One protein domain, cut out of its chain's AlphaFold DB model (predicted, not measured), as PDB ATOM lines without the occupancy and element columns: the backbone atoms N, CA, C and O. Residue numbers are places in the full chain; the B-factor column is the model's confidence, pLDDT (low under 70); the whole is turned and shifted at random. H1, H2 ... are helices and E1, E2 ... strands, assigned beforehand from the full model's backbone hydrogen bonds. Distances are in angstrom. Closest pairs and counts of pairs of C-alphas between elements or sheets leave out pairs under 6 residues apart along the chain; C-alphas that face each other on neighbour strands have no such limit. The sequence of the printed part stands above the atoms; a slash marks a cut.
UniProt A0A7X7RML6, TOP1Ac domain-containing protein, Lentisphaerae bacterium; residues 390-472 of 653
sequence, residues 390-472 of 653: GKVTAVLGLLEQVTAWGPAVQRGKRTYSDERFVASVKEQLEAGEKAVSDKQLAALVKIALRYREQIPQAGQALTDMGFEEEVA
ATOM      1  N   GLY A 390     105.202 141.830 142.479       83.94
ATOM      2  CA  GLY A 390     105.131 140.874 143.580       83.94
ATOM      3  C   GLY A 390     105.153 139.437 143.067       83.94
ATOM      4  O   GLY A 390     105.953 138.626 143.538       83.94
ATOM      5  N   LYS A 391     104.361 139.135 142.031       87.44
ATOM      6  CA  LYS A 391     104.360 137.813 141.382       87.44
ATOM      7  C   LYS A 391     105.691 137.501 140.705       87.44
ATOM      8  O   LYS A 391     106.178 136.382 140.826       87.44
ATOM      9  N   VAL A 392     106.305 138.472 140.026       88.31
ATOM     10  CA  VAL A 392     107.628 138.292 139.401       88.31
ATOM     11  C   VAL A 392     108.677 137.935 140.450       88.31
ATOM     12  O   VAL A 392     109.385 136.942 140.285       88.31
ATOM     13  N   THR A 393     108.737 138.688 141.547       89.06
ATOM     14  CA  THR A 393     109.692 138.446 142.640       89.06
ATOM     15  C   THR A 393     109.467 137.076 143.279       89.06
ATOM     16  O   THR A 393     110.418 136.326 143.494       89.06
ATOM     17  N   ALA A 394     108.209 136.706 143.520       89.38
ATOM     18  CA  ALA A 394     107.866 135.425 144.122       89.38
ATOM     19  C   ALA A 394     108.237 134.231 143.221       89.38
ATOM     20  O   ALA A 394     108.816 133.255 143.699       89.38
ATOM     21  N   VAL A 395     107.978 134.314 141.909       91.69
ATOM     22  CA  VAL A 395     108.361 133.258 140.954       91.69
ATOM     23  C   VAL A 395     109.883 133.173 140.795       91.69
ATOM     24  O   VAL A 395     110.418 132.069 140.709       91.69
ATOM     25  N   LEU A 396     110.598 134.303 140.793       91.94
ATOM     26  CA  LEU A 396     112.065 134.300 140.799       91.94
ATOM     27  C   LEU A 396     112.619 133.631 142.066       91.94
ATOM     28  O   LEU A 396     113.513 132.800 141.950       91.94
ATOM     29  N   GLY A 397     112.034 133.894 143.239       91.00
ATOM     30  CA  GLY A 397     112.411 133.229 144.492       91.00
ATOM     31  C   GLY A 397     112.182 131.710 144.481       91.00
ATOM     32  O   GLY A 397     112.975 130.957 145.042       91.00
ATOM     33  N   LEU A 398     111.145 131.221 143.788       91.62
ATOM     34  CA  LEU A 398     110.977 129.778 143.556       91.62
ATOM     35  C   LEU A 398     112.118 129.208 142.698       91.62
ATOM     36  O   LEU A 398     112.618 128.120 142.976       91.62
ATOM     37  N   LEU A 399     112.535 129.944 141.667       92.31
ATOM     38  CA  LEU A 399     113.562 129.517 140.715       92.31
ATOM     39  C   LEU A 399     114.987 129.528 141.285       92.31
ATOM     40  O   LEU A 399     115.841 128.829 140.747       92.31
ATOM     41  N   GLU A 400     115.248 130.236 142.387       91.38
ATOM     42  CA  GLU A 400     116.544 130.187 143.089       91.38
ATOM     43  C   GLU A 400     116.856 128.805 143.685       91.38
ATOM     44  O   GLU A 400     118.013 128.486 143.946       91.38
ATOM     45  N   GLN A 401     115.840 127.957 143.862       88.94
ATOM     46  CA  GLN A 401     115.991 126.592 144.380       88.94
ATOM     47  C   GLN A 401     116.460 125.594 143.305       88.94
ATOM     48  O   GLN A 401     116.832 124.463 143.622       88.94
ATOM     49  N   VAL A 402     116.467 125.996 142.030       90.12
ATOM     50  CA  VAL A 402     116.922 125.156 140.918       90.12
ATOM     51  C   VAL A 402     118.450 125.122 140.901       90.12
ATOM     52  O   VAL A 402     119.109 126.120 140.618       90.12
ATOM     53  N   THR A 403     119.020 123.949 141.174       86.25
ATOM     54  CA  THR A 403     120.480 123.734 141.222       86.25
ATOM     55  C   THR A 403     121.015 123.031 139.978       86.25
ATOM     56  O   THR A 403     122.198 123.149 139.664       86.25
ATOM     57  N   ALA A 404     120.151 122.331 139.239       87.38
ATOM     58  CA  ALA A 404     120.493 121.634 138.006       87.38
ATOM     59  C   ALA A 404     119.606 122.113 136.848       87.38
ATOM     60  O   ALA A 404     118.453 121.696 136.707       87.38
ATOM     61  N   TRP A 405     120.164 122.974 135.998       87.75
ATOM     62  CA  TRP A 405     119.503 123.479 134.794       87.75
ATOM     63  C   TRP A 405     119.677 122.524 133.609       87.75
ATOM     64  O   TRP A 405     120.711 121.874 133.452       87.75
ATOM     65  N   GLY A 406     118.663 122.449 132.746       80.19
ATOM     66  CA  GLY A 406     118.730 121.683 131.505       80.19
ATOM     67  C   GLY A 406     119.751 122.267 130.516       80.19
ATOM     68  O   GLY A 406     120.040 123.468 130.551       80.19
ATOM     69  N   PRO A 407     120.293 121.445 129.599       78.44
ATOM     70  CA  PRO A 407     121.268 121.906 128.619       78.44
ATOM     71  C   PRO A 407     120.660 122.948 127.672       78.44
ATOM     72  O   PRO A 407     119.478 122.902 127.326       78.44
ATOM     73  N   ALA A 408     121.490 123.884 127.211       83.50
ATOM     74  CA  ALA A 408     121.052 124.912 126.280       83.50
ATOM     75  C   ALA A 408     120.611 124.303 124.936       83.50
ATOM     76  O   ALA A 408     121.312 123.483 124.344       83.50
ATOM     77  N   VAL A 409     119.460 124.742 124.427       77.12
ATOM     78  CA  VAL A 409     118.854 124.203 123.204       77.12
ATOM     79  C   VAL A 409     119.116 125.140 122.031       77.12
ATOM     80  O   VAL A 409     118.738 126.315 122.054       77.12
ATOM     81  N   GLN A 410     119.714 124.615 120.962       70.56
ATOM     82  CA  GLN A 410     119.911 125.354 119.720       70.56
ATOM     83  C   GLN A 410     118.663 125.258 118.831       70.56
ATOM     84  O   GLN A 410     118.203 124.176 118.476       70.56
ATOM     85  N   ARG A 411     118.097 126.405 118.445       64.69
ATOM     86  CA  ARG A 411     116.994 126.499 117.475       64.69
ATOM     87  C   ARG A 411     117.391 127.446 116.350       64.69
ATOM     88  O   ARG A 411     117.362 128.670 116.496       64.69
ATOM     89  N   GLY A 412     117.774 126.862 115.216       71.06
ATOM     90  CA  GLY A 412     118.347 127.604 114.094       71.06
ATOM     91  C   GLY A 412     119.664 128.274 114.496       71.06
ATOM     92  O   GLY A 412     120.577 127.616 114.985       71.06
ATOM     93  N   LYS A 413     119.754 129.598 114.320       69.94
ATOM     94  CA  LYS A 413     120.939 130.399 114.690       69.94
ATOM     95  C   LYS A 413     120.966 130.856 116.157       69.94
ATOM     96  O   LYS A 413     121.889 131.567 116.536       69.94
ATOM     97  N   ARG A 414     119.948 130.535 116.965       68.31
ATOM     98  CA  ARG A 414     119.814 131.026 118.348       68.31
ATOM     99  C   ARG A 414     119.956 129.895 119.361       68.31
ATOM    100  O   ARG A 414     119.396 128.818 119.157       68.31
ATOM    101  N   THR A 415     120.632 130.185 120.466       79.62
ATOM    102  CA  THR A 415     120.793 129.286 121.615       79.62
ATOM    103  C   THR A 415     119.904 129.769 122.754       79.62
ATOM    104  O   THR A 415     119.962 130.940 123.122       79.62
ATOM    105  N   TYR A 416     119.075 128.881 123.298       81.25
ATOM    106  CA  TYR A 416     118.150 129.172 124.391       81.25
ATOM    107  C   TYR A 416     118.613 128.451 125.657       81.25
ATOM    108  O   TYR A 416     118.848 127.246 125.625       81.25
ATOM    109  N   SER A 417     118.739 129.184 126.762       89.12
ATOM    110  CA  SER A 417     119.089 128.661 128.085       89.12
ATOM    111  C   SER A 417     118.105 129.244 129.092       89.12
ATOM    112  O   SER A 417     117.940 130.464 129.141       89.12
ATOM    113  N   ASP A 418     117.436 128.373 129.852       89.69
ATOM    114  CA  ASP A 418     116.505 128.806 130.898       89.69
ATOM    115  C   ASP A 418     117.262 129.575 131.996       89.69
ATOM    116  O   ASP A 418     116.832 130.656 132.376       89.69
ATOM    117  N   GLU A 419     118.434 129.083 132.418       91.81
ATOM    118  CA  GLU A 419     119.307 129.722 133.415       91.81
ATOM    119  C   GLU A 419     119.661 131.166 133.031       91.81
ATOM    120  O   GLU A 419     119.433 132.105 133.795       91.81
ATOM    121  N   ARG A 420     120.151 131.372 131.800       90.00
ATOM    122  CA  ARG A 420     120.499 132.716 131.311       90.00
ATOM    123  C   ARG A 420     119.282 133.626 131.188       90.00
ATOM    124  O   ARG A 420     119.402 134.829 131.390       90.00
ATOM    125  N   PHE A 421     118.125 133.069 130.831       92.31
ATOM    126  CA  PHE A 421     116.887 133.839 130.752       92.31
ATOM    127  C   PHE A 421     116.439 134.316 132.137       92.31
ATOM    128  O   PHE A 421     116.137 135.495 132.293       92.31
ATOM    129  N   VAL A 422     116.449 133.437 133.144       92.50
ATOM    130  CA  VAL A 422     116.094 133.789 134.528       92.50
ATOM    131  C   VAL A 422     117.049 134.848 135.083       92.50
ATOM    132  O   VAL A 422     116.583 135.854 135.617       92.50
ATOM    133  N   ALA A 423     118.360 134.686 134.875       90.50
ATOM    134  CA  ALA A 423     119.364 135.670 135.287       90.50
ATOM    135  C   ALA A 423     119.138 137.046 134.634       90.50
ATOM    136  O   ALA A 423     119.152 138.064 135.319       90.50
ATOM    137  N   SER A 424     118.841 137.075 133.331       91.12
ATOM    138  CA  SER A 424     118.555 138.318 132.604       91.12
ATOM    139  C   SER A 424     117.299 139.034 133.113       91.12
ATOM    140  O   SER A 424     117.280 140.261 133.156       91.12
ATOM    141  N   VAL A 425     116.250 138.300 133.503       89.06
ATOM    142  CA  VAL A 425     115.035 138.916 134.065       89.06
ATOM    143  C   VAL A 425     115.279 139.434 135.487       89.06
ATOM    144  O   VAL A 425     114.725 140.470 135.850       89.06
ATOM    145  N   LYS A 426     116.130 138.763 136.274       89.19
ATOM    146  CA  LYS A 426     116.544 139.232 137.606       89.19
ATOM    147  C   LYS A 426     117.344 140.536 137.523       89.19
ATOM    148  O   LYS A 426     116.990 141.498 138.191       89.19
ATOM    149  N   GLU A 427     118.332 140.603 136.633       86.88
ATOM    150  CA  GLU A 427     119.121 141.820 136.384       86.88
ATOM    151  C   GLU A 427     118.236 142.983 135.907       86.88
ATOM    152  O   GLU A 427     118.365 144.107 136.382       86.88
ATOM    153  N   GLN A 428     117.267 142.700 135.028       83.25
ATOM    154  CA  GLN A 428     116.279 143.687 134.589       83.25
ATOM    155  C   GLN A 428     115.456 144.257 135.764       83.25
ATOM    156  O   GLN A 428     115.155 145.451 135.773       83.25
ATOM    157  N   LEU A 429     115.078 143.417 136.735       84.00
ATOM    158  CA  LEU A 429     114.341 143.838 137.930       84.00
ATOM    159  C   LEU A 429     115.216 144.698 138.859       84.00
ATOM    160  O   LEU A 429     114.749 145.713 139.365       84.00
ATOM    161  N   GLU A 430     116.475 144.303 139.061       82.44
ATOM    162  CA  GLU A 430     117.438 144.987 139.938       82.44
ATOM    163  C   GLU A 430     117.882 146.348 139.381       82.44
ATOM    164  O   GLU A 430     118.055 147.296 140.145       82.44
ATOM    165  N   ALA A 431     118.022 146.470 138.057       80.19
ATOM    166  CA  ALA A 431     118.402 147.719 137.399       80.19
ATOM    167  C   ALA A 431     117.283 148.778 137.413       80.19
ATOM    168  O   ALA A 431     117.564 149.967 137.301       80.19
ATOM    169  N   GLY A 432     116.010 148.374 137.514       68.62
ATOM    170  CA  GLY A 432     114.862 149.292 137.559       68.62
ATOM    171  C   GLY A 432     114.567 150.054 136.256       68.62
ATOM    172  O   GLY A 432     113.570 150.765 136.182       68.62
ATOM    173  N   GLU A 433     115.377 149.885 135.208       57.28
ATOM    174  CA  GLU A 433     115.253 150.615 133.936       57.28
ATOM    175  C   GLU A 433     114.072 150.141 133.072       57.28
ATOM    176  O   GLU A 433     113.585 150.875 132.211       57.28
ATOM    177  N   LYS A 434     113.601 148.899 133.261       70.44
ATOM    178  CA  LYS A 434     112.530 148.326 132.435       70.44
ATOM    179  C   LYS A 434     111.665 147.335 133.200       70.44
ATOM    180  O   LYS A 434     112.137 146.292 133.639       70.44
ATOM    181  N   ALA A 435     110.358 147.582 133.247       73.56
ATOM    182  CA  ALA A 435     109.416 146.664 133.881       73.56
ATOM    183  C   ALA A 435     109.351 145.296 133.169       73.56
ATOM    184  O   ALA A 435     109.382 145.210 131.936       73.56
ATOM    185  N   VAL A 436     109.249 144.219 133.952       82.19
ATOM    186  CA  VAL A 436     109.081 142.850 133.445       82.19
ATOM    187  C   VAL A 436     107.700 142.720 132.802       82.19
ATOM    188  O   VAL A 436     106.712 143.193 133.347       82.19
ATOM    189  N   SER A 437     107.616 142.105 131.625       83.38
ATOM    190  CA  SER A 437     106.347 141.907 130.902       83.38
ATOM    191  C   SER A 437     105.590 140.658 131.369       83.38
ATOM    192  O   SER A 437     106.209 139.674 131.780       83.38
ATOM    193  N   ASP A 438     104.264 140.619 131.190       81.38
ATOM    194  CA  ASP A 438     103.452 139.410 131.445       81.38
ATOM    195  C   ASP A 438     103.936 138.190 130.648       81.38
ATOM    196  O   ASP A 438     103.864 137.050 131.108       81.38
ATOM    197  N   LYS A 439     104.503 138.409 129.455       83.00
ATOM    198  CA  LYS A 439     105.112 137.341 128.647       83.00
ATOM    199  C   LYS A 439     106.352 136.755 129.320       83.00
ATOM    200  O   LYS A 439     106.554 135.541 129.255       83.00
ATOM    201  N   GLN A 440     107.181 137.599 129.936       88.38
ATOM    202  CA  GLN A 440     108.338 137.155 130.712       88.38
ATOM    203  C   GLN A 440     107.886 136.426 131.979       88.38
ATOM    204  O   GLN A 440     108.373 135.325 132.223       88.38
ATOM    205  N   LEU A 441     106.901 136.954 132.716       90.12
ATOM    206  CA  LEU A 441     106.329 136.283 133.889       90.12
ATOM    207  C   LEU A 441     105.743 134.907 133.530       90.12
ATOM    208  O   LEU A 441     106.105 133.902 134.139       90.12
ATOM    209  N   ALA A 442     104.935 134.813 132.474       87.50
ATOM    210  CA  ALA A 442     104.391 133.541 132.000       87.50
ATOM    211  C   ALA A 442     105.484 132.552 131.546       87.50
ATOM    212  O   ALA A 442     105.308 131.334 131.634       87.50
ATOM    213  N   ALA A 443     106.617 133.047 131.035       88.69
ATOM    214  CA  ALA A 443     107.771 132.210 130.724       88.69
ATOM    215  C   ALA A 443     108.458 131.698 132.000       88.69
ATOM    216  O   ALA A 443     108.743 130.504 132.072       88.69
ATOM    217  N   LEU A 444     108.654 132.553 133.011       92.25
ATOM    218  CA  LEU A 444     109.202 132.164 134.315       92.25
ATOM    219  C   LEU A 444     108.333 131.101 135.001       92.25
ATOM    220  O   LEU A 444     108.864 130.090 135.448       92.25
ATOM    221  N   VAL A 445     107.006 131.256 134.992       91.25
ATOM    222  CA  VAL A 445     106.063 130.261 135.545       91.25
ATOM    223  C   VAL A 445     106.223 128.899 134.860       91.25
ATOM    224  O   VAL A 445     106.296 127.865 135.521       91.25
ATOM    225  N   LYS A 446     106.359 128.871 133.528       89.00
ATOM    226  CA  LYS A 446     106.601 127.622 132.779       89.00
ATOM    227  C   LYS A 446     107.954 126.992 133.092       89.00
ATOM    228  O   LYS A 446     108.075 125.770 133.041       89.00
ATOM    229  N   ILE A 447     108.972 127.807 133.356       89.56
ATOM    230  CA  ILE A 447     110.284 127.321 133.791       89.56
ATOM    231  C   ILE A 447     110.151 126.726 135.198       89.56
ATOM    232  O   ILE A 447     110.565 125.590 135.397       89.56
ATOM    233  N   ALA A 448     109.480 127.406 136.131       90.00
ATOM    234  CA  ALA A 448     109.255 126.901 137.486       90.00
ATOM    235  C   ALA A 448     108.510 125.554 137.480       90.00
ATOM    236  O   ALA A 448     108.914 124.620 138.167       90.00
ATOM    237  N   LEU A 449     107.492 125.398 136.624       86.88
ATOM    238  CA  LEU A 449     106.801 124.116 136.433       86.88
ATOM    239  C   LEU A 449     107.706 123.028 135.837       86.88
ATOM    240  O   LEU A 449     107.625 121.875 136.257       86.88
ATOM    241  N   ARG A 450     108.602 123.374 134.901       86.00
ATOM    242  CA  ARG A 450     109.560 122.422 134.305       86.00
ATOM    243  C   ARG A 450     110.533 121.858 135.341       86.00
ATOM    244  O   ARG A 450     110.837 120.672 135.292       86.00
ATOM    245  N   TYR A 451     111.001 122.694 136.265       87.25
ATOM    246  CA  TYR A 451     111.962 122.312 137.306       87.25
ATOM    247  C   TYR A 451     111.302 122.005 138.658       87.25
ATOM    248  O   TYR A 451     111.989 121.939 139.671       87.25
ATOM    249  N   ARG A 452     109.984 121.764 138.692       85.50
ATOM    250  CA  ARG A 452     109.213 121.542 139.928       85.50
ATOM    251  C   ARG A 452     109.732 120.415 140.826       85.50
ATOM    252  O   ARG A 452     109.535 120.476 142.028       85.50
ATOM    253  N   GLU A 453     110.404 119.406 140.268       83.88
ATOM    254  CA  GLU A 453     111.008 118.313 141.052       83.88
ATOM    255  C   GLU A 453     112.142 118.819 141.966       83.88
ATOM    256  O   GLU A 453     112.459 118.192 142.971       83.88
ATOM    257  N   GLN A 454     112.737 119.969 141.631       88.12
ATOM    258  CA  GLN A 454     113.751 120.658 142.434       88.12
ATOM    259  C   GLN A 454     113.156 121.764 143.322       88.12
ATOM    260  O   GLN A 454     113.870 122.324 144.146       88.12
ATOM    261  N   ILE A 455     111.868 122.092 143.165       88.06
ATOM    262  CA  ILE A 455     111.204 123.208 143.847       88.06
ATOM    263  C   ILE A 455     110.060 122.645 144.715       88.06
ATOM    264  O   ILE A 455     108.969 122.362 144.202       88.06
ATOM    265  N   PRO A 456     110.261 122.485 146.036       84.75
ATOM    266  CA  PRO A 456     109.234 122.018 146.959       84.75
ATOM    267  C   PRO A 456     107.930 122.812 146.819       84.75
ATOM    268  O   PRO A 456     107.925 124.038 146.857       84.75
ATOM    269  N   GLN A 457     106.811 122.097 146.670       85.00
ATOM    270  CA  GLN A 457     105.460 122.675 146.584       85.00
ATOM    271  C   GLN A 457     105.250 123.703 145.451       85.00
ATOM    272  O   GLN A 457     104.295 124.476 145.509       85.00
ATOM    273  N   ALA A 458     106.061 123.680 144.382       84.88
ATOM    274  CA  ALA A 458     105.955 124.634 143.269       84.88
ATOM    275  C   ALA A 458     104.533 124.778 142.702       84.88
ATOM    276  O   ALA A 458     104.090 125.884 142.414       84.88
ATOM    277  N   GLY A 459     103.798 123.669 142.568       84.19
ATOM    278  CA  GLY A 459     102.419 123.685 142.068       84.19
ATOM    279  C   GLY A 459     101.453 124.457 142.973       84.19
ATOM    280  O   GLY A 459     100.658 125.250 142.474       84.19
ATOM    281  N   GLN A 460     101.550 124.258 144.292       86.19
ATOM    282  CA  GLN A 460     100.727 124.972 145.270       86.19
ATOM    283  C   GLN A 460     101.101 126.456 145.306       86.19
ATOM    284  O   GLN A 460     100.227 127.298 145.147       86.19
ATOM    285  N   ALA A 461     102.397 126.770 145.387       87.19
ATOM    286  CA  ALA A 461     102.880 128.148 145.408       87.19
ATOM    287  C   ALA A 461     102.451 128.936 144.155       87.19
ATOM    288  O   ALA A 461     102.045 130.089 144.256       87.19
ATOM    289  N   LEU A 462     102.489 128.315 142.972       89.69
ATOM    290  CA  LEU A 462     102.023 128.943 141.732       89.69
ATOM    291  C   LEU A 462     100.495 129.099 141.686       89.69
ATOM    292  O   LEU A 462     100.003 130.096 141.157       89.69
ATOM    293  N   THR A 463      99.748 128.157 142.261       88.56
ATOM    294  CA  THR A 463      98.281 128.240 142.370       88.56
ATOM    295  C   THR A 463      97.870 129.375 143.307       88.56
ATOM    296  O   THR A 463      97.028 130.187 142.936       88.56
ATOM    297  N   ASP A 464      98.540 129.521 144.452       88.44
ATOM    298  CA  ASP A 464      98.301 130.613 145.407       88.44
ATOM    299  C   ASP A 464      98.605 131.999 144.795       88.44
ATOM    300  O   ASP A 464      98.013 133.006 145.181       88.44
ATOM    301  N   MET A 465      99.488 132.060 143.789       88.12
ATOM    302  CA  MET A 465      99.792 133.270 143.005       88.12
ATOM    303  C   MET A 465      98.813 133.518 141.833       88.12
ATOM    304  O   MET A 465      98.943 134.519 141.112       88.12
ATOM    305  N   GLY A 466      97.824 132.639 141.641       87.62
ATOM    306  CA  GLY A 466      96.789 132.733 140.608       87.62
ATOM    307  C   GLY A 466      97.153 132.113 139.253       87.62
ATOM    308  O   GLY A 466      96.581 132.518 138.245       87.62
ATOM    309  N   PHE A 467      98.098 131.165 139.197       90.19
ATOM    310  CA  PHE A 467      98.485 130.427 137.977       90.19
ATOM    311  C   PHE A 467      97.881 129.013 137.909       90.19
ATOM    312  O   PHE A 467      98.497 128.065 137.416       90.19
ATOM    313  N   GLU A 468      96.668 128.856 138.430       87.00
ATOM    314  CA  GLU A 468      95.935 127.586 138.497       87.00
ATOM    315  C   GLU A 468      95.729 126.923 137.125       87.00
ATOM    316  O   GLU A 468      95.873 125.707 136.996       87.00
ATOM    317  N   GLU A 469      95.488 127.706 136.067       84.50
ATOM    318  CA  GLU A 469      95.367 127.171 134.709       84.50
ATOM    319  C   GLU A 469      96.681 126.584 134.179       84.50
ATOM    320  O   GLU A 469      96.681 125.531 133.539       84.50
ATOM    321  N   GLU A 470      97.808 127.267 134.384       84.38
ATOM    322  CA  GLU A 470      99.132 126.805 133.968       84.38
ATOM    323  C   GLU A 470      99.526 125.524 134.706       84.38
ATOM    324  O   GLU A 470     100.032 124.590 134.077       84.38
ATOM    325  N   VAL A 471      99.248 125.462 136.012       84.94
ATOM    326  CA  VAL A 471      99.474 124.274 136.844       84.94
ATOM    327  C   VAL A 471      98.597 123.115 136.364       84.94
ATOM    328  O   VAL A 471      99.110 122.016 136.144       84.94
ATOM    329  N   ALA A 472      97.306 123.354 136.114       81.94
ATOM    330  CA  ALA A 472      96.383 122.335 135.615       81.94
ATOM    331  C   ALA A 472      96.797 121.801 134.234       81.94
ATOM    332  O   ALA A 472      96.788 120.590 134.008       81.94
TER     333      ALA A 472
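What this domain is: This is residues 390 to 472 of the 653 residues of the protein "TOP1Ac domain-containing protein" of Lentisphaerae bacterium (UniProt A0A7X7RML6). H1, H2 and H3 make a loose three-helix bundle, with H1 and H3 side by side and H2 tilted across one side. The short helices H4 and H5 pack on the last part of H3, away from H2, and a small strand hairpin, E1 and E2, sticks out beyond the start of H2 with residues 410 to 415. The printed part has 83 residues, with five named helices and two named strands in the order H1, E1, E2, H2, H3, H4, H5; the two strands are antiparallel, and the class is mostly helix. The whole is compact, with a radius of gyration of the C-alphas of 12.9 A and spans of 37 by 30 by 23 A.

How they stand to each other: H1, residues 390 to 399, touches H3, residues 438 to 450, at a shallow tilt of 29 degrees, the same way; their closest C-alphas, of Leu 399 and Ala 448, are 6.0 A apart. E1, residues 409 to 411, and E2, residues 414 to 416, form an antiparallel hairpin, with N 409 and O 416 2.8 A apart and N 416 and O 409 2.9 A apart, within hydrogen-bond range. H2, residues 418 to 431, only just touches H1, with 3 pairs of C-alphas within 8 A and with its residues 422 to 426 alone; the closest C-alphas, of Leu 396 and Lys 426, are 7.4 A apart. H2 and H3 form a helical hairpin at a steep tilt of 42 degrees, and they too only just touch, with 3 pairs; the closest C-alphas are those of Asp 418 and Ile 447, 7.0 A. H1, H2 and H3 are an up and down bundle, each running against the one before it in the chain. H3 is the hub, touching four helices. With residues 445 to 449 alone it touches H4, residues 458 to 464, the closest C-alphas being those of Leu 449 and Ala 458, 6.9 A. H5, residues 468 to 472, touches H4, with the C-alphas of Gly 459 and Val 471 closest at 6.0 A. H2 is apart from H4 and H5. In H1, H2, H3, H4 and H5 every O i to N i+4 pair is within hydrogen-bond range.

Where its parts are: H1 begins at C-alpha 390, (105.131, 140.874, 143.580), and is 14.4 A long from first to last C-alpha. E1 and E2 have three residues each. H2, the longest helix, measures 20.1 A from C-alpha 418, (116.505, 128.806, 130.898), to C-alpha 431. H3 measures 18.3 A and H4 9.9 A. H5 ends at C-alpha 472, (96.383, 122.335, 135.615).

The domain as a whole: The two C-alphas farthest apart, of Lys 413 and Asp 464, are 38.2 A apart. The printed part has no cut, and no link is long. The mean pLDDT of the printed part is 85.0; residues 411, 413 to 414 and 432 to 433 are under 70.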